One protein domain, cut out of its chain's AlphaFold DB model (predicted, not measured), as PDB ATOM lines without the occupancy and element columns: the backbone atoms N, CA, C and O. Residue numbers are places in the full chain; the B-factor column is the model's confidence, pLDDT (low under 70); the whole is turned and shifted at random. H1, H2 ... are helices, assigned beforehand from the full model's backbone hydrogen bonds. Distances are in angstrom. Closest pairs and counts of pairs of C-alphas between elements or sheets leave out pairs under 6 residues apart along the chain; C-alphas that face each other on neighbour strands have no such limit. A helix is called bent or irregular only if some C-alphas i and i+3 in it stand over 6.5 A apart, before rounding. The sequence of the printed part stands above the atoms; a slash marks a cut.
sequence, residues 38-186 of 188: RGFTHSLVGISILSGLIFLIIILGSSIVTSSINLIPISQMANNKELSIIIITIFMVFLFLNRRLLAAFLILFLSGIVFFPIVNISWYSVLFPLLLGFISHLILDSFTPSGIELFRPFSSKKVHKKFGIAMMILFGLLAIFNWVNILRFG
ATOM      1  N   ARG A  38     579.000 494.615 386.195       63.19
ATOM      2  CA  ARG A  38     578.308 493.744 385.221       63.19
ATOM      3  C   ARG A  38     577.490 492.605 385.846       63.19
ATOM      4  O   ARG A  38     576.943 491.782 385.125       63.19
ATOM      5  N   GLY A  39     577.468 492.504 387.176       73.81
ATOM      6  CA  GLY A  39     576.860 491.389 387.898       73.81
ATOM      7  C   GLY A  39     575.454 491.723 388.378       73.81
ATOM      8  O   GLY A  39     574.477 491.537 387.665       73.81
ATOM      9  N   PHE A  40     575.353 492.199 389.618       80.00
ATOM     10  CA  PHE A  40     574.068 492.403 390.282       80.00
ATOM     11  C   PHE A  40     573.229 493.498 389.606       80.00
ATOM     12  O   PHE A  40     572.063 493.260 389.308       80.00
ATOM     13  N   THR A  41     573.821 494.642 389.255       83.38
ATOM     14  CA  THR A  41     573.128 495.745 388.556       83.38
ATOM     15  C   THR A  41     572.573 495.378 387.176       83.38
ATOM     16  O   THR A  41     571.636 496.027 386.727       83.38
ATOM     17  N   HIS A  42     573.097 494.330 386.527       83.62
ATOM     18  CA  HIS A  42     572.619 493.829 385.228       83.62
ATOM     19  C   HIS A  42     571.833 492.511 385.360       83.62
ATOM     20  O   HIS A  42     571.701 491.748 384.404       83.62
ATOM     21  N   SER A  43     571.299 492.233 386.549       88.50
ATOM     22  CA  SER A  43     570.385 491.116 386.793       88.50
ATOM     23  C   SER A  43     568.952 491.617 386.948       88.50
ATOM     24  O   SER A  43     568.723 492.750 387.374       88.50
ATOM     25  N   LEU A  44     567.969 490.763 386.655       87.62
ATOM     26  CA  LEU A  44     566.553 491.091 386.857       87.62
ATOM     27  C   LEU A  44     566.252 491.413 388.327       87.62
ATOM     28  O   LEU A  44     565.475 492.318 388.614       87.62
ATOM     29  N   VAL A  45     566.905 490.699 389.246       88.25
ATOM     30  CA  VAL A  45     566.763 490.895 390.695       88.25
ATOM     31  C   VAL A  45     567.375 492.225 391.127       88.25
ATOM     32  O   VAL A  45     566.765 492.982 391.876       88.25
ATOM     33  N   GLY A  46     568.573 492.548 390.642       88.81
ATOM     34  CA  GLY A  46     569.196 493.829 390.958       88.81
ATOM     35  C   GLY A  46     568.417 495.002 390.381       88.81
ATOM     36  O   GLY A  46     568.244 496.003 391.066       88.81
ATOM     37  N   ILE A  47     567.870 494.868 389.173       90.31
ATOM     38  CA  ILE A  47     567.028 495.901 388.562       90.31
ATOM     39  C   ILE A  47     565.721 496.101 389.320       90.31
ATOM     40  O   ILE A  47     565.323 497.249 389.524       90.31
ATOM     41  N   SER A  48     565.053 495.036 389.765       90.44
ATOM     42  CA  SER A  48     563.826 495.185 390.554       90.44
ATOM     43  C   SER A  48     564.106 495.875 391.894       90.44
ATOM     44  O   SER A  48     563.372 496.780 392.284       90.44
ATOM     45  N   ILE A  49     565.218 495.537 392.551       91.50
ATOM     46  CA  ILE A  49     565.644 496.185 393.799       91.50
ATOM     47  C   ILE A  49     566.025 497.654 393.559       91.50
ATOM     48  O   ILE A  49     565.562 498.531 394.286       91.50
ATOM     49  N   LEU A  50     566.831 497.949 392.534       91.69
ATOM     50  CA  LEU A  50     567.269 499.314 392.214       91.69
ATOM     51  C   LEU A  50     566.093 500.205 391.806       91.69
ATOM     52  O   LEU A  50     565.977 501.322 392.304       91.69
ATOM     53  N   SER A  51     565.202 499.713 390.944       92.12
ATOM     54  CA  SER A  51     563.997 500.450 390.546       92.12
ATOM     55  C   SER A  51     563.062 500.688 391.730       92.12
ATOM     56  O   SER A  51     562.584 501.809 391.884       92.12
ATOM     57  N   GLY A  52     562.868 499.699 392.608       92.50
ATOM     58  CA  GLY A  52     562.097 499.859 393.843       92.50
ATOM     59  C   GLY A  52     562.699 500.903 394.788       92.50
ATOM     60  O   GLY A  52     561.978 501.761 395.296       92.50
ATOM     61  N   LEU A  53     564.022 500.890 394.979       92.94
ATOM     62  CA  LEU A  53     564.719 501.887 395.797       92.94
ATOM     63  C   LEU A  53     564.596 503.298 395.212       92.94
ATOM     64  O   LEU A  53     564.263 504.229 395.943       92.94
ATOM     65  N   ILE A  54     564.824 503.465 393.908       92.88
ATOM     66  CA  ILE A  54     564.691 504.764 393.232       92.88
ATOM     67  C   ILE A  54     563.241 505.259 393.307       92.88
ATOM     68  O   ILE A  54     563.011 506.420 393.639       92.88
ATOM     69  N   PHE A  55     562.268 504.379 393.063       93.25
ATOM     70  CA  PHE A  55     560.844 504.685 393.186       93.25
ATOM     71  C   PHE A  55     560.494 505.188 394.591       93.25
ATOM     72  O   PHE A  55     559.890 506.250 394.734       93.25
ATOM     73  N   LEU A  56     560.921 504.476 395.635       92.00
ATOM     74  CA  LEU A  56     560.670 504.871 397.020       92.00
ATOM     75  C   LEU A  56     561.334 506.211 397.373       92.00
ATOM     76  O   LEU A  56     560.709 507.030 398.043       92.00
ATOM     77  N   ILE A  57     562.551 506.476 396.881       92.81
ATOM     78  CA  ILE A  57     563.209 507.781 397.063       92.81
ATOM     79  C   ILE A  57     562.395 508.900 396.394       92.81
ATOM     80  O   ILE A  57     562.218 509.958 396.995       92.81
ATOM     81  N   ILE A  58     561.866 508.669 395.189       91.38
ATOM     82  CA  ILE A  58     561.031 509.651 394.477       91.38
ATOM     83  C   ILE A  58     559.731 509.922 395.243       91.38
ATOM     84  O   ILE A  58     559.371 511.084 395.414       91.38
ATOM     85  N   ILE A  59     559.041 508.890 395.736       89.25
ATOM     86  CA  ILE A  59     557.767 509.048 396.461       89.25
ATOM     87  C   ILE A  59     557.964 509.702 397.836       89.25
ATOM     88  O   ILE A  59     557.229 510.619 398.202       89.25
ATOM     89  N   LEU A  60     558.963 509.272 398.608       88.62
ATOM     90  CA  LEU A  60     559.244 509.886 399.907       88.62
ATOM     91  C   LEU A  60     559.771 511.313 399.735       88.62
ATOM     92  O   LEU A  60     559.345 512.220 400.449       88.62
ATOM     93  N   GLY A  61     560.643 511.545 398.754       88.75
ATOM     94  CA  GLY A  61     561.170 512.874 398.468       88.75
ATOM     95  C   GLY A  61     560.092 513.842 397.984       88.75
ATOM     96  O   GLY A  61     560.048 514.979 398.449       88.75
ATOM     97  N   SER A  62     559.165 513.387 397.136       87.12
ATOM     98  CA  SER A  62     558.028 514.204 396.698       87.12
ATOM     99  C   SER A  62     557.080 514.540 397.854       87.12
ATOM    100  O   SER A  62     556.588 515.665 397.936       87.12
ATOM    101  N   SER A  63     556.882 513.629 398.814       84.31
ATOM    102  CA  SER A  63     556.093 513.914 400.021       84.31
ATOM    103  C   SER A  63     556.711 515.020 400.896       84.31
ATOM    104  O   SER A  63     555.996 515.891 401.390       84.31
ATOM    105  N   ILE A  64     558.044 515.060 401.013       85.56
ATOM    106  CA  ILE A  64     558.750 516.135 401.730       85.56
ATOM    107  C   ILE A  64     558.574 517.460 400.982       85.56
ATOM    108  O   ILE A  64     558.193 518.464 401.581       85.56
ATOM    109  N   VAL A  65     558.797 517.458 399.666       85.44
ATOM    110  CA  VAL A  65     558.698 518.667 398.835       85.44
ATOM    111  C   VAL A  65     557.263 519.210 398.793       85.44
ATOM    112  O   VAL A  65     557.058 520.414 398.873       85.44
ATOM    113  N   THR A  66     556.240 518.356 398.733       80.50
ATOM    114  CA  THR A  66     554.841 518.818 398.820       80.50
ATOM    115  C   THR A  66     554.515 519.421 400.181       80.50
ATOM    116  O   THR A  66     553.842 520.450 400.234       80.50
ATOM    117  N   SER A  67     555.017 518.837 401.274       75.81
ATOM    118  CA  SER A  67     554.801 519.385 402.618       75.81
ATOM    119  C   SER A  67     555.430 520.771 402.804       75.81
ATOM    120  O   SER A  67     554.827 521.622 403.454       75.81
ATOM    121  N   SER A  68     556.579 521.041 402.173       72.81
ATOM    122  CA  SER A  68     557.199 522.371 402.198       72.81
ATOM    123  C   SER A  68     556.502 523.371 401.269       72.81
ATOM    124  O   SER A  68     556.396 524.544 401.618       72.81
ATOM    125  N   ILE A  69     555.975 522.923 400.122       69.00
ATOM    126  CA  ILE A  69     555.228 523.777 399.180       69.00
ATOM    127  C   ILE A  69     553.851 524.175 399.736       69.00
ATOM    128  O   ILE A  69     553.410 525.298 399.510       69.00
ATOM    129  N   ASN A  70     553.188 523.311 400.512       61.34
ATOM    130  CA  ASN A  70     551.875 523.597 401.111       61.34
ATOM    131  C   ASN A  70     551.886 524.725 402.167       61.34
ATOM    132  O   ASN A  70     550.823 525.131 402.631       61.34
ATOM    133  N   LEU A  71     553.058 525.265 402.522       56.16
ATOM    134  CA  LEU A  71     553.188 526.510 403.291       56.16
ATOM    135  C   LEU A  71     552.834 527.763 402.460       56.16
ATOM    136  O   LEU A  71     552.727 528.855 403.012       56.16
ATOM    137  N   ILE A  72     552.632 527.614 401.145       56.59
ATOM    138  CA  ILE A  72     552.239 528.672 400.212       56.59
ATOM    139  C   ILE A  72     550.763 528.436 399.836       56.59
ATOM    140  O   ILE A  72     550.454 527.431 399.192       56.59
ATOM    141  N   PRO A  73     549.823 529.315 400.235       50.28
ATOM    142  CA  PRO A  73     548.398 529.090 400.036       50.28
ATOM    143  C   PRO A  73     548.034 529.408 398.586       50.28
ATOM    144  O   PRO A  73     547.637 530.524 398.261       50.28
ATOM    145  N   ILE A  74     548.193 528.439 397.689       48.78
ATOM    146  CA  ILE A  74     547.695 528.546 396.318       48.78
ATOM    147  C   ILE A  74     546.906 527.278 396.005       48.78
ATOM    148  O   ILE A  74     547.363 526.155 396.202       48.78
ATOM    149  N   SER A  75     545.684 527.507 395.549       47.91
ATOM    150  CA  SER A  75     544.552 526.623 395.265       47.91
ATOM    151  C   SER A  75     544.798 525.507 394.226       47.91
ATOM    152  O   SER A  75     543.935 525.233 393.394       47.91
ATOM    153  N   GLN A  76     545.954 524.834 394.248       56.41
ATOM    154  CA  GLN A  76     546.383 523.861 393.232       56.41
ATOM    155  C   GLN A  76     547.104 522.631 393.823       56.41
ATOM    156  O   GLN A  76     548.190 522.242 393.397       56.41
ATOM    157  N   MET A  77     546.485 521.959 394.798       52.00
ATOM    158  CA  MET A  77     547.091 520.816 395.505       52.00
ATOM    159  C   MET A  77     547.412 519.600 394.603       52.00
ATOM    160  O   MET A  77     548.277 518.795 394.951       52.00
ATOM    161  N   ALA A  78     546.754 519.468 393.442       54.16
ATOM    162  CA  ALA A  78     547.051 518.440 392.436       54.16
ATOM    163  C   ALA A  78     548.337 518.753 391.642       54.16
ATOM    164  O   ALA A  78     549.236 517.915 391.606       54.16
ATOM    165  N   ASN A  79     548.490 519.988 391.142       61.22
ATOM    166  CA  ASN A  79     549.706 520.446 390.447       61.22
ATOM    167  C   ASN A  79     550.948 520.381 391.352       61.22
ATOM    168  O   ASN A  79     552.052 520.090 390.891       61.22
ATOM    169  N   ASN A  80     550.778 520.595 392.662       69.00
ATOM    170  CA  ASN A  80     551.887 520.570 393.619       69.00
ATOM    171  C   ASN A  80     552.575 519.195 393.695       69.00
ATOM    172  O   ASN A  80     553.793 519.126 393.881       69.00
ATOM    173  N   LYS A  81     551.828 518.096 393.513       74.56
ATOM    174  CA  LYS A  81     552.404 516.740 393.497       74.56
ATOM    175  C   LYS A  81     553.251 516.508 392.251       74.56
ATOM    176  O   LYS A  81     554.344 515.955 392.355       74.56
ATOM    177  N   GLU A  82     552.799 516.976 391.097       78.00
ATOM    178  CA  GLU A  82     553.523 516.816 389.834       78.00
ATOM    179  C   GLU A  82     554.834 517.592 389.839       78.00
ATOM    180  O   GLU A  82     555.900 517.026 389.583       78.00
ATOM    181  N   LEU A  83     554.776 518.848 390.280       80.62
ATOM    182  CA  LEU A  83     555.957 519.684 390.465       80.62
ATOM    183  C   LEU A  83     556.948 519.058 391.452       80.62
ATOM    184  O   LEU A  83     558.147 519.031 391.185       80.62
ATOM    185  N   SER A  84     556.468 518.485 392.560       84.69
ATOM    186  CA  SER A  84     557.346 517.836 393.540       84.69
ATOM    187  C   SER A  84     558.093 516.619 392.976       84.69
ATOM    188  O   SER A  84     559.263 516.406 393.304       84.69
ATOM    189  N   ILE A  85     557.456 515.851 392.082       86.19
ATOM    190  CA  ILE A  85     558.067 514.697 391.411       86.19
ATOM    191  C   ILE A  85     559.088 515.158 390.364       86.19
ATOM    192  O   ILE A  85     560.166 514.572 390.244       86.19
ATOM    193  N   ILE A  86     558.812 516.249 389.652       87.25
ATOM    194  CA  ILE A  86     559.772 516.863 388.727       87.25
ATOM    195  C   ILE A  86     561.008 517.360 389.496       87.25
ATOM    196  O   ILE A  86     562.140 517.065 389.119       87.25
ATOM    197  N   ILE A  87     560.809 518.042 390.626       88.50
ATOM    198  CA  ILE A  87     561.908 518.558 391.455       88.50
ATOM    199  C   ILE A  87     562.772 517.412 391.990       88.50
ATOM    200  O   ILE A  87     563.999 517.451 391.858       88.50
ATOM    201  N   ILE A  88     562.159 516.369 392.564       90.44
ATOM    202  CA  ILE A  88     562.930 515.259 393.137       90.44
ATOM    203  C   ILE A  88     563.633 514.425 392.060       90.44
ATOM    204  O   ILE A  88     564.749 513.960 392.288       90.44
ATOM    205  N   THR A  89     563.044 514.262 390.870       89.12
ATOM    206  CA  THR A  89     563.703 513.544 389.764       89.12
ATOM    207  C   THR A  89     564.910 514.319 389.240       89.12
ATOM    208  O   THR A  89     565.972 513.720 389.067       89.12
ATOM    209  N   ILE A  90     564.813 515.644 389.091       90.25
ATOM    210  CA  ILE A  90     565.960 516.503 388.744       90.25
ATOM    211  C   ILE A  90     567.049 516.416 389.818       90.25
ATOM    212  O   ILE A  90     568.225 516.251 389.486       90.25
ATOM    213  N   PHE A  91     566.675 516.472 391.100       90.25
ATOM    214  CA  PHE A  91     567.621 516.329 392.208       90.25
ATOM    215  C   PHE A  91     568.344 514.974 392.172       90.25
ATOM    216  O   PHE A  91     569.569 514.918 392.284       90.25
ATOM    217  N   MET A  92     567.612 513.883 391.942       89.00
ATOM    218  CA  MET A  92     568.198 512.549 391.800       89.00
ATOM    219  C   MET A  92     569.149 512.473 390.606       89.00
ATOM    220  O   MET A  92     570.271 511.991 390.733       89.00
ATOM    221  N   VAL A  93     568.760 512.999 389.449       89.50
ATOM    222  CA  VAL A  93     569.631 513.008 388.267       89.50
ATOM    223  C   VAL A  93     570.901 513.806 388.534       89.50
ATOM    224  O   VAL A  93     571.986 513.353 388.181       89.50
ATOM    225  N   PHE A  94     570.794 514.949 389.209       89.25
ATOM    226  CA  PHE A  94     571.954 515.741 389.605       89.25
ATOM    227  C   PHE A  94     572.918 514.966 390.518       89.25
ATOM    228  O   PHE A  94     574.134 515.088 390.366       89.25
ATOM    229  N   LEU A  95     572.398 514.145 391.435       85.94
ATOM    230  CA  LEU A  95     573.219 513.343 392.345       85.94
ATOM    231  C   LEU A  95     573.931 512.163 391.665       85.94
ATOM    232  O   LEU A  95     575.038 511.813 392.080       85.94
ATOM    233  N   PHE A  96     573.293 511.522 390.683       82.94
ATOM    234  CA  PHE A  96     573.751 510.239 390.130       82.94
ATOM    235  C   PHE A  96     574.351 510.337 388.723       82.94
ATOM    236  O   PHE A  96     575.189 509.509 388.360       82.94
ATOM    237  N   LEU A  97     573.941 511.312 387.908       84.75
ATOM    238  CA  LEU A  97     574.349 511.391 386.509       84.75
ATOM    239  C   LEU A  97     575.661 512.169 386.343       84.75
ATOM    240  O   LEU A  97     575.938 513.155 387.022       84.75
ATOM    241  N   ASN A  98     576.479 511.745 385.379       86.50
ATOM    242  CA  ASN A  98     577.701 512.457 385.022       86.50
ATOM    243  C   ASN A  98     577.377 513.878 384.520       86.50
ATOM    244  O   ASN A  98     576.513 514.050 383.659       86.50
ATOM    245  N   ARG A  99     578.139 514.886 384.973       84.25
ATOM    246  CA  ARG A  99     577.990 516.302 384.583       84.25
ATOM    247  C   ARG A  99     577.914 516.528 383.069       84.25
ATOM    248  O   ARG A  99     577.195 517.418 382.636       84.25
ATOM    249  N   ARG A 100     578.608 515.714 382.261       88.31
ATOM    250  CA  ARG A 100     578.551 515.809 380.787       88.31
ATOM    251  C   ARG A 100     577.202 515.383 380.196       88.31
ATOM    252  O   ARG A 100     576.790 515.928 379.184       88.31
ATOM    253  N   LEU A 101     576.531 514.412 380.816       89.00
ATOM    254  CA  LEU A 101     575.243 513.874 380.357       89.00
ATOM    255  C   LEU A 101     574.049 514.598 380.987       89.00
ATOM    256  O   LEU A 101     572.943 514.521 380.462       89.00
ATOM    257  N   LEU A 102     574.277 515.325 382.082       90.69
ATOM    258  CA  LEU A 102     573.242 516.041 382.821       90.69
ATOM    259  C   LEU A 102     572.482 517.041 381.947       90.69
ATOM    260  O   LEU A 102     571.256 517.045 381.960       90.69
ATOM    261  N   ALA A 103     573.190 517.838 381.144       90.31
ATOM    262  CA  ALA A 103     572.551 518.811 380.259       90.31
ATOM    263  C   ALA A 103     571.664 518.133 379.201       90.31
ATOM    264  O   ALA A 103     570.514 518.528 379.013       90.31
ATOM    265  N   ALA A 104     572.169 517.074 378.558       91.94
ATOM    266  CA  ALA A 104     571.413 516.314 377.565       91.94
ATOM    267  C   ALA A 104     570.160 515.671 378.179       91.94
ATOM    268  O   ALA A 104     569.082 515.732 377.589       91.94
ATOM    269  N   PHE A 105     570.285 515.113 379.387       91.06
ATOM    270  CA  PHE A 105     569.149 514.560 380.112       91.06
ATOM    271  C   PHE A 105     568.102 515.631 380.425       91.06
ATOM    272  O   PHE A 105     566.927 515.404 380.166       91.06
ATOM    273  N   LEU A 106     568.503 516.793 380.955       90.81
ATOM    274  CA  LEU A 106     567.555 517.852 381.320       90.81
ATOM    275  C   LEU A 106     566.771 518.365 380.112       90.81
ATOM    276  O   LEU A 106     565.561 518.544 380.217       90.81
ATOM    277  N   ILE A 107     567.433 518.551 378.967       92.38
ATOM    278  CA  ILE A 107     566.766 518.975 377.729       92.38
ATOM    279  C   ILE A 107     565.721 517.937 377.310       92.38
ATOM    280  O   ILE A 107     564.563 518.289 377.086       92.38
ATOM    281  N   LEU A 108     566.103 516.656 377.254       91.00
ATOM    282  CA  LEU A 108     565.190 515.579 376.869       91.00
ATOM    283  C   LEU A 108     564.028 515.442 377.857       91.00
ATOM    284  O   LEU A 108     562.877 515.362 377.437       91.00
ATOM    285  N   PHE A 109     564.311 515.475 379.156       88.94
ATOM    286  CA  PHE A 109     563.312 515.334 380.208       88.94
ATOM    287  C   PHE A 109     562.288 516.475 380.186       88.94
ATOM    288  O   PHE A 109     561.087 516.213 380.150       88.94
ATOM    289  N   LEU A 110     562.747 517.730 380.130       87.81
ATOM    290  CA  LEU A 110     561.859 518.894 380.054       87.81
ATOM    291  C   LEU A 110     561.058 518.904 378.750       87.81
ATOM    292  O   LEU A 110     559.859 519.166 378.780       87.81
ATOM    293  N   SER A 111     561.684 518.557 377.618       88.50
ATOM    294  CA  SER A 111     560.960 518.434 376.347       88.50
ATOM    295  C   SER A 111     559.876 517.353 376.414       88.50
ATOM    296  O   SER A 111     558.762 517.577 375.948       88.50
ATOM    297  N   GLY A 112     560.157 516.222 377.067       86.00
ATOM    298  CA  GLY A 112     559.198 515.139 377.261       86.00
ATOM    299  C   GLY A 112     557.964 515.586 378.038       86.00
ATOM    300  O   GLY A 112     556.857 515.267 377.626       86.00
ATOM    301  N   ILE A 113     558.140 516.386 379.094       84.06
ATOM    302  CA  ILE A 113     557.020 516.943 379.872       84.06
ATOM    303  C   ILE A 113     556.152 517.874 379.014       84.06
ATOM    304  O   ILE A 113     554.930 517.849 379.128       84.06
ATOM    305  N   VAL A 114     556.769 518.680 378.143       84.12
ATOM    306  CA  VAL A 114     556.043 519.613 377.263       84.12
ATOM    307  C   VAL A 114     555.246 518.872 376.188       84.12
ATOM    308  O   VAL A 114     554.097 519.222 375.934       84.12
ATOM    309  N   PHE A 115     555.835 517.853 375.555       85.69
ATOM    310  CA  PHE A 115     555.169 517.095 374.488       85.69
ATOM    311  C   PHE A 115     554.163 516.064 375.010       85.69
ATOM    312  O   PHE A 115     553.189 515.763 374.324       85.69
ATOM    313  N   PHE A 116     554.391 515.526 376.209       81.31
ATOM    314  CA  PHE A 116     553.582 514.473 376.816       81.31
ATOM    315  C   PHE A 116     553.190 514.875 378.245       81.31
ATOM    316  O   PHE A 116     553.788 514.386 379.211       81.31
ATOM    317  N   PRO A 117     552.205 515.781 378.401       70.69
ATOM    318  CA  PRO A 117     551.761 516.225 379.713       70.69
ATOM    319  C   PRO A 117     551.202 515.048 380.517       70.69
ATOM    320  O   PRO A 117     550.422 514.233 380.018       70.69
ATOM    321  N   ILE A 118     551.613 514.956 381.777       67.75
ATOM    322  CA  ILE A 118     551.188 513.892 382.682       67.75
ATOM    323  C   ILE A 118     549.875 514.339 383.321       67.75
ATOM    324  O   ILE A 118     549.867 515.281 384.095       67.75
ATOM    325  N   VAL A 119     548.768 513.682 382.973       65.31
ATOM    326  CA  VAL A 119     547.419 514.081 383.427       65.31
ATOM    327  C   VAL A 119     547.073 513.486 384.799       65.31
ATOM    328  O   VAL A 119     546.197 513.987 385.501       65.31
ATOM    329  N   ASN A 120     547.751 512.407 385.204       69.62
ATOM    330  CA  ASN A 120     547.567 511.809 386.522       69.62
ATOM    331  C   ASN A 120     548.804 511.011 386.951       69.62
ATOM    332  O   ASN A 120     549.183 510.030 386.300       69.62
ATOM    333  N   ILE A 121     549.418 511.400 388.068       71.00
ATOM    334  CA  ILE A 121     550.544 510.656 388.633       71.00
ATOM    335  C   ILE A 121     550.028 509.584 389.591       71.00
ATOM    336  O   ILE A 121     549.631 509.856 390.724       71.00
ATOM    337  N   SER A 122     550.116 508.335 389.139       80.06
ATOM    338  CA  SER A 122     549.923 507.142 389.960       80.06
ATOM    339  C   SER A 122     551.268 506.495 390.298       80.06
ATOM    340  O   SER A 122     552.304 506.798 389.709       80.06
ATOM    341  N   TRP A 123     551.288 505.543 391.230       80.31
ATOM    342  CA  TRP A 123     552.512 504.773 391.492       80.31
ATOM    343  C   TRP A 123     553.000 504.027 390.242       80.31
ATOM    344  O   TRP A 123     554.204 503.933 390.005       80.31
ATOM    345  N   TYR A 124     552.067 503.580 389.396       82.25
ATOM    346  CA  TYR A 124     552.371 502.942 388.119       82.25
ATOM    347  C   TYR A 124     553.065 503.891 387.142       82.25
ATOM    348  O   TYR A 124     554.016 503.475 386.484       82.25
ATOM    349  N   SER A 125     552.667 505.167 387.091       80.69
ATOM    350  CA  SER A 125     553.273 506.143 386.175       80.69
ATOM    351  C   SER A 125     554.710 506.520 386.547       80.69
ATOM    352  O   SER A 125     555.399 507.126 385.735       80.69
ATOM    353  N   VAL A 126     555.186 506.151 387.742       85.12
ATOM    354  CA  VAL A 126     556.589 506.337 388.157       85.12
ATOM    355  C   VAL A 126     557.369 505.025 388.057       85.12
ATOM    356  O   VAL A 126     558.448 504.986 387.468       85.12
ATOM    357  N   LEU A 127     556.832 503.932 388.607       89.31
ATOM    358  CA  LEU A 127     557.545 502.655 388.672       89.31
ATOM    359  C   LEU A 127     557.671 501.979 387.300       89.31
ATOM    360  O   LEU A 127     558.724 501.421 386.986       89.31
ATOM    361  N   PHE A 128     556.620 502.023 386.476       88.56
ATOM    362  CA  PHE A 128     556.612 501.326 385.190       88.56
ATOM    363  C   PHE A 128     557.632 501.909 384.197       88.56
ATOM    364  O   PHE A 128     558.411 501.123 383.656       88.56
ATOM    365  N   PRO A 129     557.740 503.242 384.003       88.06
ATOM    366  CA  PRO A 129     558.786 503.809 383.151       88.06
ATOM    367  C   PRO A 129     560.205 503.513 383.651       88.06
ATOM    368  O   PRO A 129     561.086 503.236 382.839       88.06
ATOM    369  N   LEU A 130     560.428 503.510 384.974       90.06
ATOM    370  CA  LEU A 130     561.720 503.132 385.561       90.06
ATOM    371  C   LEU A 130     562.091 501.686 385.211       90.06
ATOM    372  O   LEU A 130     563.188 501.433 384.711       90.06
ATOM    373  N   LEU A 131     561.171 500.742 385.432       91.44
ATOM    374  CA  LEU A 131     561.373 499.332 385.085       91.44
ATOM    375  C   LEU A 131     561.593 499.146 383.584       91.44
ATOM    376  O   LEU A 131     562.522 498.444 383.191       91.44
ATOM    377  N   LEU A 132     560.779 499.794 382.749       91.12
ATOM    378  CA  LEU A 132     560.901 499.716 381.296       91.12
ATOM    379  C   LEU A 132     562.272 500.226 380.827       91.12
ATOM    380  O   LEU A 132     562.911 499.580 379.997       91.12
ATOM    381  N   GLY A 133     562.756 501.324 381.413       91.06
ATOM    382  CA  GLY A 133     564.092 501.863 381.168       91.06
ATOM    383  C   GLY A 133     565.190 500.848 381.487       91.06
ATOM    384  O   GLY A 133     565.997 500.521 380.613       91.06
ATOM    385  N   PHE A 134     565.189 500.272 382.691       90.12
ATOM    386  CA  PHE A 134     566.187 499.266 383.071       90.12
ATOM    387  C   PHE A 134     566.095 497.973 382.246       90.12
ATOM    388  O   PHE A 134     567.125 497.408 381.877       90.12
ATOM    389  N   ILE A 135     564.890 497.504 381.910       90.81
ATOM    390  CA  ILE A 135     564.728 496.320 381.054       90.81
ATOM    391  C   ILE A 135     565.239 496.614 379.640       90.81
ATOM    392  O   ILE A 135     565.928 495.776 379.064       90.81
ATOM    393  N   SER A 136     564.974 497.804 379.091       90.94
ATOM    394  CA  SER A 136     565.505 498.191 377.777       90.94
ATOM    395  C   SER A 136     567.038 498.199 377.764       90.94
ATOM    396  O   SER A 136     567.652 497.725 376.807       90.94
ATOM    397  N   HIS A 137     567.655 498.623 378.871       88.94
ATOM    398  CA  HIS A 137     569.099 498.565 379.055       88.94
ATOM    399  C   HIS A 137     569.624 497.118 379.043       88.94
ATOM    400  O   HIS A 137     570.567 496.830 378.309       88.94
ATOM    401  N   LEU A 138     568.960 496.177 379.731       89.62
ATOM    402  CA  LEU A 138     569.303 494.749 379.635       89.62
ATOM    403  C   LEU A 138     569.119 494.185 378.226       89.62
ATOM    404  O   LEU A 138     569.896 493.351 377.773       89.62
ATOM    405  N   ILE A 139     568.075 494.589 377.507       90.75
ATOM    406  CA  ILE A 139     567.875 494.096 376.143       90.75
ATOM    407  C   ILE A 139     569.068 494.513 375.278       90.75
ATOM    408  O   ILE A 139     569.638 493.660 374.597       90.75
ATOM    409  N   LEU A 140     569.493 495.774 375.369       89.94
ATOM    410  CA  LEU A 140     570.649 496.302 374.638       89.94
ATOM    411  C   LEU A 140     571.957 495.611 375.036       89.94
ATOM    412  O   LEU A 140     572.708 495.168 374.164       89.94
ATOM    413  N   ASP A 141     572.199 495.429 376.331       86.69
ATOM    414  CA  ASP A 141     573.413 494.773 376.824       86.69
ATOM    415  C   ASP A 141     573.521 493.308 376.353       86.69
ATOM    416  O   ASP A 141     574.624 492.771 376.223       86.69
ATOM    417  N   SER A 142     572.403 492.653 376.017       89.50
ATOM    418  CA  SER A 142     572.400 491.252 375.573       89.50
ATOM    419  C   SER A 142     572.981 491.077 374.167       89.50
ATOM    420  O   SER A 142     573.388 489.971 373.793       89.50
ATOM    421  N   PHE A 143     573.065 492.169 373.400       89.19
ATOM    422  CA  PHE A 143     573.735 492.210 372.101       89.19
ATOM    423  C   PHE A 143     575.256 492.327 372.222       89.19
ATOM    424  O   PHE A 143     575.954 492.138 371.223       89.19
ATOM    425  N   THR A 144     575.788 492.598 373.417       87.31
ATOM    426  CA  THR A 144     577.237 492.640 373.626       87.31
ATOM    427  C   THR A 144     577.847 491.231 373.578       87.31
ATOM    428  O   THR A 144     577.211 490.261 374.010       87.31
ATOM    429  N   PRO A 145     579.104 491.077 373.111       81.75
ATOM    430  CA  PRO A 145     579.779 489.776 373.069       81.75
ATOM    431  C   PRO A 145     579.873 489.082 374.436       81.75
ATOM    432  O   PRO A 145     579.877 487.856 374.510       81.75
ATOM    433  N   SER A 146     579.912 489.850 375.532       81.06
ATOM    434  CA  SER A 146     579.981 489.315 376.896       81.06
ATOM    435  C   SER A 146     578.691 488.643 377.374       81.06
ATOM    436  O   SER A 146     578.766 487.795 378.269       81.06
ATOM    437  N   GLY A 147     577.540 488.988 376.786       83.38
ATOM    438  CA  GLY A 147     576.223 488.576 377.272       83.38
ATOM    439  C   GLY A 147     575.873 489.144 378.651       83.38
ATOM    440  O   GLY A 147     576.623 489.935 379.226       83.38
ATOM    441  N   ILE A 148     574.727 488.713 379.180       87.25
ATOM    442  CA  ILE A 148     574.174 489.142 380.474       87.25
ATOM    443  C   ILE A 148     573.848 487.936 381.340       87.25
ATOM    444  O   ILE A 148     573.314 486.940 380.858       87.25
ATOM    445  N   GLU A 149     574.087 488.053 382.638       88.56
ATOM    446  CA  GLU A 149     573.697 487.060 383.637       88.56
ATOM    447  C   GLU A 149     572.396 487.485 384.336       88.56
ATOM    448  O   GLU A 149     572.398 487.957 385.473       88.56
ATOM    449  N   LEU A 150     571.262 487.313 383.645       85.19
ATOM    450  CA  LEU A 150     569.952 487.818 384.093       85.19
ATOM    451  C   LEU A 150     569.539 487.356 385.493       85.19
ATOM    452  O   LEU A 150     568.819 488.069 386.187       85.19
ATOM    453  N   PHE A 151     569.949 486.152 385.880       85.88
ATOM    454  CA  PHE A 151     569.454 485.469 387.072       85.88
ATOM    455  C   PHE A 151     570.412 485.542 388.261       85.88
ATOM    456  O   PHE A 151     570.205 484.831 389.243       85.88
ATOM    457  N   ARG A 152     571.450 486.388 388.224       82.81
ATOM    458  CA  ARG A 152     572.255 486.640 389.427       82.81
ATOM    459  C   ARG A 152     571.377 487.259 390.532       82.81
ATOM    460  O   ARG A 152     570.504 488.062 390.217       82.81
ATOM    461  N   PRO A 153     571.572 486.897 391.814       79.56
ATOM    462  CA  PRO A 153     572.628 486.032 392.360       79.56
ATOM    463  C   PRO A 153     572.349 484.518 392.277       79.56
ATOM    464  O   PRO A 153     573.230 483.732 392.602       79.56
ATOM    465  N   PHE A 154     571.164 484.093 391.836       84.44
ATOM    466  CA  PHE A 154     570.748 482.683 391.847       84.44
ATOM    467  C   PHE A 154     571.416 481.822 390.766       84.44
ATOM    468  O   PHE A 154     571.633 480.631 390.967       84.44
ATOM    469  N   SER A 155     571.741 482.400 389.608       83.38
ATOM    470  CA  SER A 155     572.421 481.696 388.519       83.38
ATOM    471  C   SER A 155     573.349 482.620 387.734       83.38
ATOM    472  O   SER A 155     573.018 483.768 387.444       83.38
ATOM    473  N   SER A 156     574.508 482.091 387.345       83.75
ATOM    474  CA  SER A 156     575.497 482.744 386.478       83.75
ATOM    475  C   SER A 156     575.310 482.410 384.991       83.75
ATOM    476  O   SER A 156     576.191 482.682 384.174       83.75
ATOM    477  N   LYS A 157     574.174 481.808 384.605       85.81
ATOM    478  CA  LYS A 157     573.899 481.479 383.202       85.81
ATOM    479  C   LYS A 157     573.787 482.755 382.367       85.81
ATOM    480  O   LYS A 157     572.976 483.633 382.658       85.81
ATOM    481  N   LYS A 158     574.571 482.807 381.291       86.00
ATOM    482  CA  LYS A 158     574.591 483.930 380.355       86.00
ATOM    483  C   LYS A 158     573.527 483.784 379.276       86.00
ATOM    484  O   LYS A 158     573.319 482.705 378.718       86.00
ATOM    485  N   VAL A 159     572.889 484.897 378.958       86.94
ATOM    486  CA  VAL A 159     572.059 485.085 377.769       86.94
ATOM    487  C   VAL A 159     572.701 486.108 376.848       86.94
ATOM    488  O   VAL A 159     573.393 487.027 377.275       86.94
ATOM    489  N   HIS A 160     572.459 485.914 375.560       89.44
ATOM    490  CA  HIS A 160     573.092 486.657 374.478       89.44
ATOM    491  C   HIS A 160     572.029 487.118 373.473       89.44
ATOM    492  O   HIS A 160     570.827 487.021 373.717       89.44
ATOM    493  N   LYS A 161     572.476 487.530 372.288       90.25
ATOM    494  CA  LYS A 161     571.686 488.110 371.196       90.25
ATOM    495  C   LYS A 161     570.325 487.457 370.907       90.25
ATOM    496  O   LYS A 161     569.364 488.173 370.655       90.25
ATOM    497  N   LYS A 162     570.206 486.120 370.952       90.50
ATOM    498  CA  LYS A 162     568.917 485.428 370.714       90.50
ATOM    499  C   LYS A 162     567.840 485.851 371.719       90.50
ATOM    500  O   LYS A 162     566.692 486.040 371.335       90.50
ATOM    501  N   PHE A 163     568.225 486.032 372.984       89.69
ATOM    502  CA  PHE A 163     567.334 486.532 374.027       89.69
ATOM    503  C   PHE A 163     566.938 487.989 373.760       89.69
ATOM    504  O   PHE A 163     565.754 488.303 373.787       89.69
ATOM    505  N   GLY A 164     567.904 488.851 373.427       89.38
ATOM    506  CA  GLY A 164     567.637 490.253 373.090       89.38
ATOM    507  C   GLY A 164     566.638 490.410 371.948       89.38
ATOM    508  O   GLY A 164     565.675 491.160 372.073       89.38
ATOM    509  N   ILE A 165     566.811 489.640 370.870       92.81
ATOM    510  CA  ILE A 165     565.882 489.633 369.730       92.81
ATOM    511  C   ILE A 165     564.484 489.173 370.165       92.81
ATOM    512  O   ILE A 165     563.502 489.829 369.829       92.81
ATOM    513  N   ALA A 166     564.382 488.087 370.938       93.06
ATOM    514  CA  ALA A 166     563.094 487.602 371.436       93.06
ATOM    515  C   ALA A 166     562.375 488.656 372.298       93.06
ATOM    516  O   ALA A 166     561.180 488.888 372.120       93.06
ATOM    517  N   MET A 167     563.108 489.346 373.176       92.00
ATOM    518  CA  MET A 167     562.561 490.417 374.012       92.00
ATOM    519  C   MET A 167     562.155 491.653 373.207       92.00
ATOM    520  O   MET A 167     561.115 492.238 373.493       92.00
ATOM    521  N   MET A 168     562.921 492.035 372.178       92.12
ATOM    522  CA  MET A 168     562.535 493.123 371.273       92.12
ATOM    523  C   MET A 168     561.237 492.808 370.527       92.12
ATOM    524  O   MET A 168     560.369 493.671 370.434       92.12
ATOM    525  N   ILE A 169     561.083 491.575 370.030       93.62
ATOM    526  CA  ILE A 169     559.846 491.133 369.370       93.62
ATOM    527  C   ILE A 169     558.679 491.193 370.359       93.62
ATOM    528  O   ILE A 169     557.633 491.748 370.031       93.62
ATOM    529  N   LEU A 170     558.869 490.684 371.580       92.44
ATOM    530  CA  LEU A 170     557.850 490.738 372.627       92.44
ATOM    531  C   LEU A 170     557.430 492.184 372.941       92.44
ATOM    532  O   LEU A 170     556.239 492.474 373.004       92.44
ATOM    533  N   PHE A 171     558.392 493.098 373.088       90.94
ATOM    534  CA  PHE A 171     558.122 494.520 373.331       90.94
ATOM    535  C   PHE A 171     557.385 495.170 372.159       90.94
ATOM    536  O   PHE A 171     556.436 495.918 372.383       90.94
ATOM    537  N   GLY A 172     557.768 494.844 370.922       90.56
ATOM    538  CA  GLY A 172     557.068 495.302 369.724       90.56
ATOM    539  C   GLY A 172     555.612 494.835 369.689       90.56
ATOM    540  O   GLY A 172     554.716 495.642 369.458       90.56
ATOM    541  N   LEU A 173     555.355 493.559 369.996       92.38
ATOM    542  CA  LEU A 173     553.997 493.010 370.053       92.38
ATOM    543  C   LEU A 173     553.150 493.677 371.144       92.38
ATOM    544  O   LEU A 173     552.004 494.037 370.884       92.38
ATOM    545  N   LEU A 174     553.712 493.886 372.339       90.06
ATOM    546  CA  LEU A 174     553.023 494.577 373.435       90.06
ATOM    547  C   LEU A 174     552.716 496.039 373.088       90.06
ATOM    548  O   LEU A 174     551.622 496.518 373.379       90.06
ATOM    549  N   ALA A 175     553.649 496.734 372.435       88.00
ATOM    550  CA  ALA A 175     553.448 498.109 371.992       88.00
ATOM    551  C   ALA A 175     552.340 498.206 370.933       88.00
ATOM    552  O   ALA A 175     551.456 499.053 371.055       88.00
ATOM    553  N   ILE A 176     552.336 497.307 369.941       90.12
ATOM    554  CA  ILE A 176     551.281 497.239 368.918       90.12
ATOM    555  C   ILE A 176     549.932 496.919 369.563       90.12
ATOM    556  O   ILE A 176     548.940 497.576 369.257       90.12
ATOM    557  N   PHE A 177     549.882 495.949 370.478       88.94
ATOM    558  CA  PHE A 177     548.657 495.601 371.197       88.94
ATOM    559  C   PHE A 177     548.099 496.799 371.975       88.94
ATOM    560  O   PHE A 177     546.914 497.106 371.865       88.94
ATOM    561  N   ASN A 178     548.958 497.517 372.706       86.19
ATOM    562  CA  ASN A 178     548.547 498.712 373.435       86.19
ATOM    563  C   ASN A 178     548.065 499.822 372.487       86.19
ATOM    564  O   ASN A 178     547.028 500.428 372.732       86.19
ATOM    565  N   TRP A 179     548.759 500.038 371.366       84.88
ATOM    566  CA  TRP A 179     548.358 501.012 370.349       84.88
ATOM    567  C   TRP A 179     546.986 500.694 369.745       84.88
ATOM    568  O   TRP A 179     546.130 501.570 369.633       84.88
ATOM    569  N   VAL A 180     546.738 499.426 369.404       87.25
ATOM    570  CA  VAL A 180     545.435 498.969 368.897       87.25
ATOM    571  C   VAL A 180     544.340 499.167 369.945       87.25
ATOM    572  O   VAL A 180     543.238 499.582 369.589       87.25
ATOM    573  N   ASN A 181     544.623 498.914 371.224       83.81
ATOM    574  CA  ASN A 181     543.656 499.153 372.296       83.81
ATOM    575  C   ASN A 181     543.340 500.640 372.470       83.81
ATOM    576  O   ASN A 181     542.168 500.981 372.609       83.81
ATOM    577  N   ILE A 182     544.343 501.520 372.395       81.69
ATOM    578  CA  ILE A 182     544.133 502.975 372.428       81.69
ATOM    579  C   ILE A 182     543.222 503.403 371.267       81.69
ATOM    580  O   ILE A 182     542.232 504.095 371.492       81.69
ATOM    581  N   LEU A 183     543.486 502.922 370.044       79.88
ATOM    582  CA  LEU A 183     542.653 503.220 368.871       79.88
ATOM    583  C   LEU A 183     541.222 502.668 368.983       79.88
ATOM    584  O   LEU A 183     540.290 503.294 368.487       79.88
ATOM    585  N   ARG A 184     541.039 501.490 369.593       75.69
ATOM    586  CA  ARG A 184     539.726 500.831 369.709       75.69
ATOM    587  C   ARG A 184     538.861 501.376 370.840       75.69
ATOM    588  O   ARG A 184     537.647 501.408 370.684       75.69
ATOM    589  N   PHE A 185     539.462 501.745 371.969       72.44
ATOM    590  CA  PHE A 185     538.730 502.086 373.193       72.44
ATOM    591  C   PHE A 185     538.815 503.563 373.582       72.44
ATOM    592  O   PHE A 185     538.153 503.954 374.538       72.44
ATOM    593  N   GLY A 186     539.585 504.389 372.861       55.34
ATOM    594  CA  GLY A 186     539.604 505.842 373.060       55.34
ATOM    595  C   GLY A 186     539.969 506.272 374.484       55.34
ATOM    596  O   GLY A 186     539.462 507.282 374.958       55.34
TER     597      GLY A 186
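This is residues 38 to 186 of the 188 residues of the protein "Inner membrane protein" of Methanobrevibacter cuticularis (UniProt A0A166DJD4). The longest helix, H1, makes a rod with other helices set along its two halves: H4 slants beside residues 47 to 55, and H2 crosses residues 58 to 69 at a steep angle. H3 turns back from H2, away from H1, while H5 meets H4 near its end to make a V and sticks out as a free arm with residues 172 to 185. The printed part has 149 residues with five named helices, in order H1, H2, H3, H4, H5, and no named strand; the class is all helix. The whole is loose, with a radius of gyration of the C-alphas of 18.3 A, and spans 56 by 41 by 30 A.

H1 is residues 44 to 69, 36.7 A long, beginning at C-alpha 44 at (566.553, 491.091, 386.857). H2, residues 77 to 96, is 29.2 A long. H3, residues 99 to 115, is 25.0 A long and only just irregular: C-alphas 100 and 103 are 6.7 A apart. H4, residues 123 to 141, is 27.4 A long and begins at C-alpha 123 at (552.512, 504.773, 391.492). H5, residues 161 to 185, is 35.9 A long and ends at C-alpha 185 at (538.730, 502.086, 373.193).

H1 touches H2 at a steep tilt of 53 degrees, opposite ways; the closest C-alphas are those of Ser 62 and Ser 84, 4.9 A apart. H1 touches H4, opposite ways, at a tilt of 36 degrees, only just steep; their closest C-alphas, Phe 55 and Leu 127, are 5.9 A apart. H2 and H3 form a helical hairpin and only just touch, with 3 pairs of C-alphas within 8 A, the closest being Phe 94 and Leu 102 at 6.9 A; their shallow tilt is 22 degrees, opposite ways. H4 and H5 form another helical hairpin, touching through residues 139 to 140 and 163 to 168; the closest C-alphas, Ile 139 and Gly 164, are 4.9 A apart, and the tilt of 34 degrees is only just shallow. H3 is apart from H1, H4 and H5. In H1 and H5 every O i to N i+4 pair is within hydrogen-bond range; the counts are 14 of 16 in H2, 11 of 13 in H3 and 13 of 15 in H4.

The C-alphas of Pro 73 and Pro 145, the two farthest apart, are 57.1 A from each other. The printed part has no cut. The link from H4 to H5, residues 142 to 160, is long; residues 71 to 76 and 172 to 186 stand free. The mean pLDDT of the printed part is 83.7, and it is under 70 at residue 38, residues 69 to 80, residues 118 to 120 and residue 186.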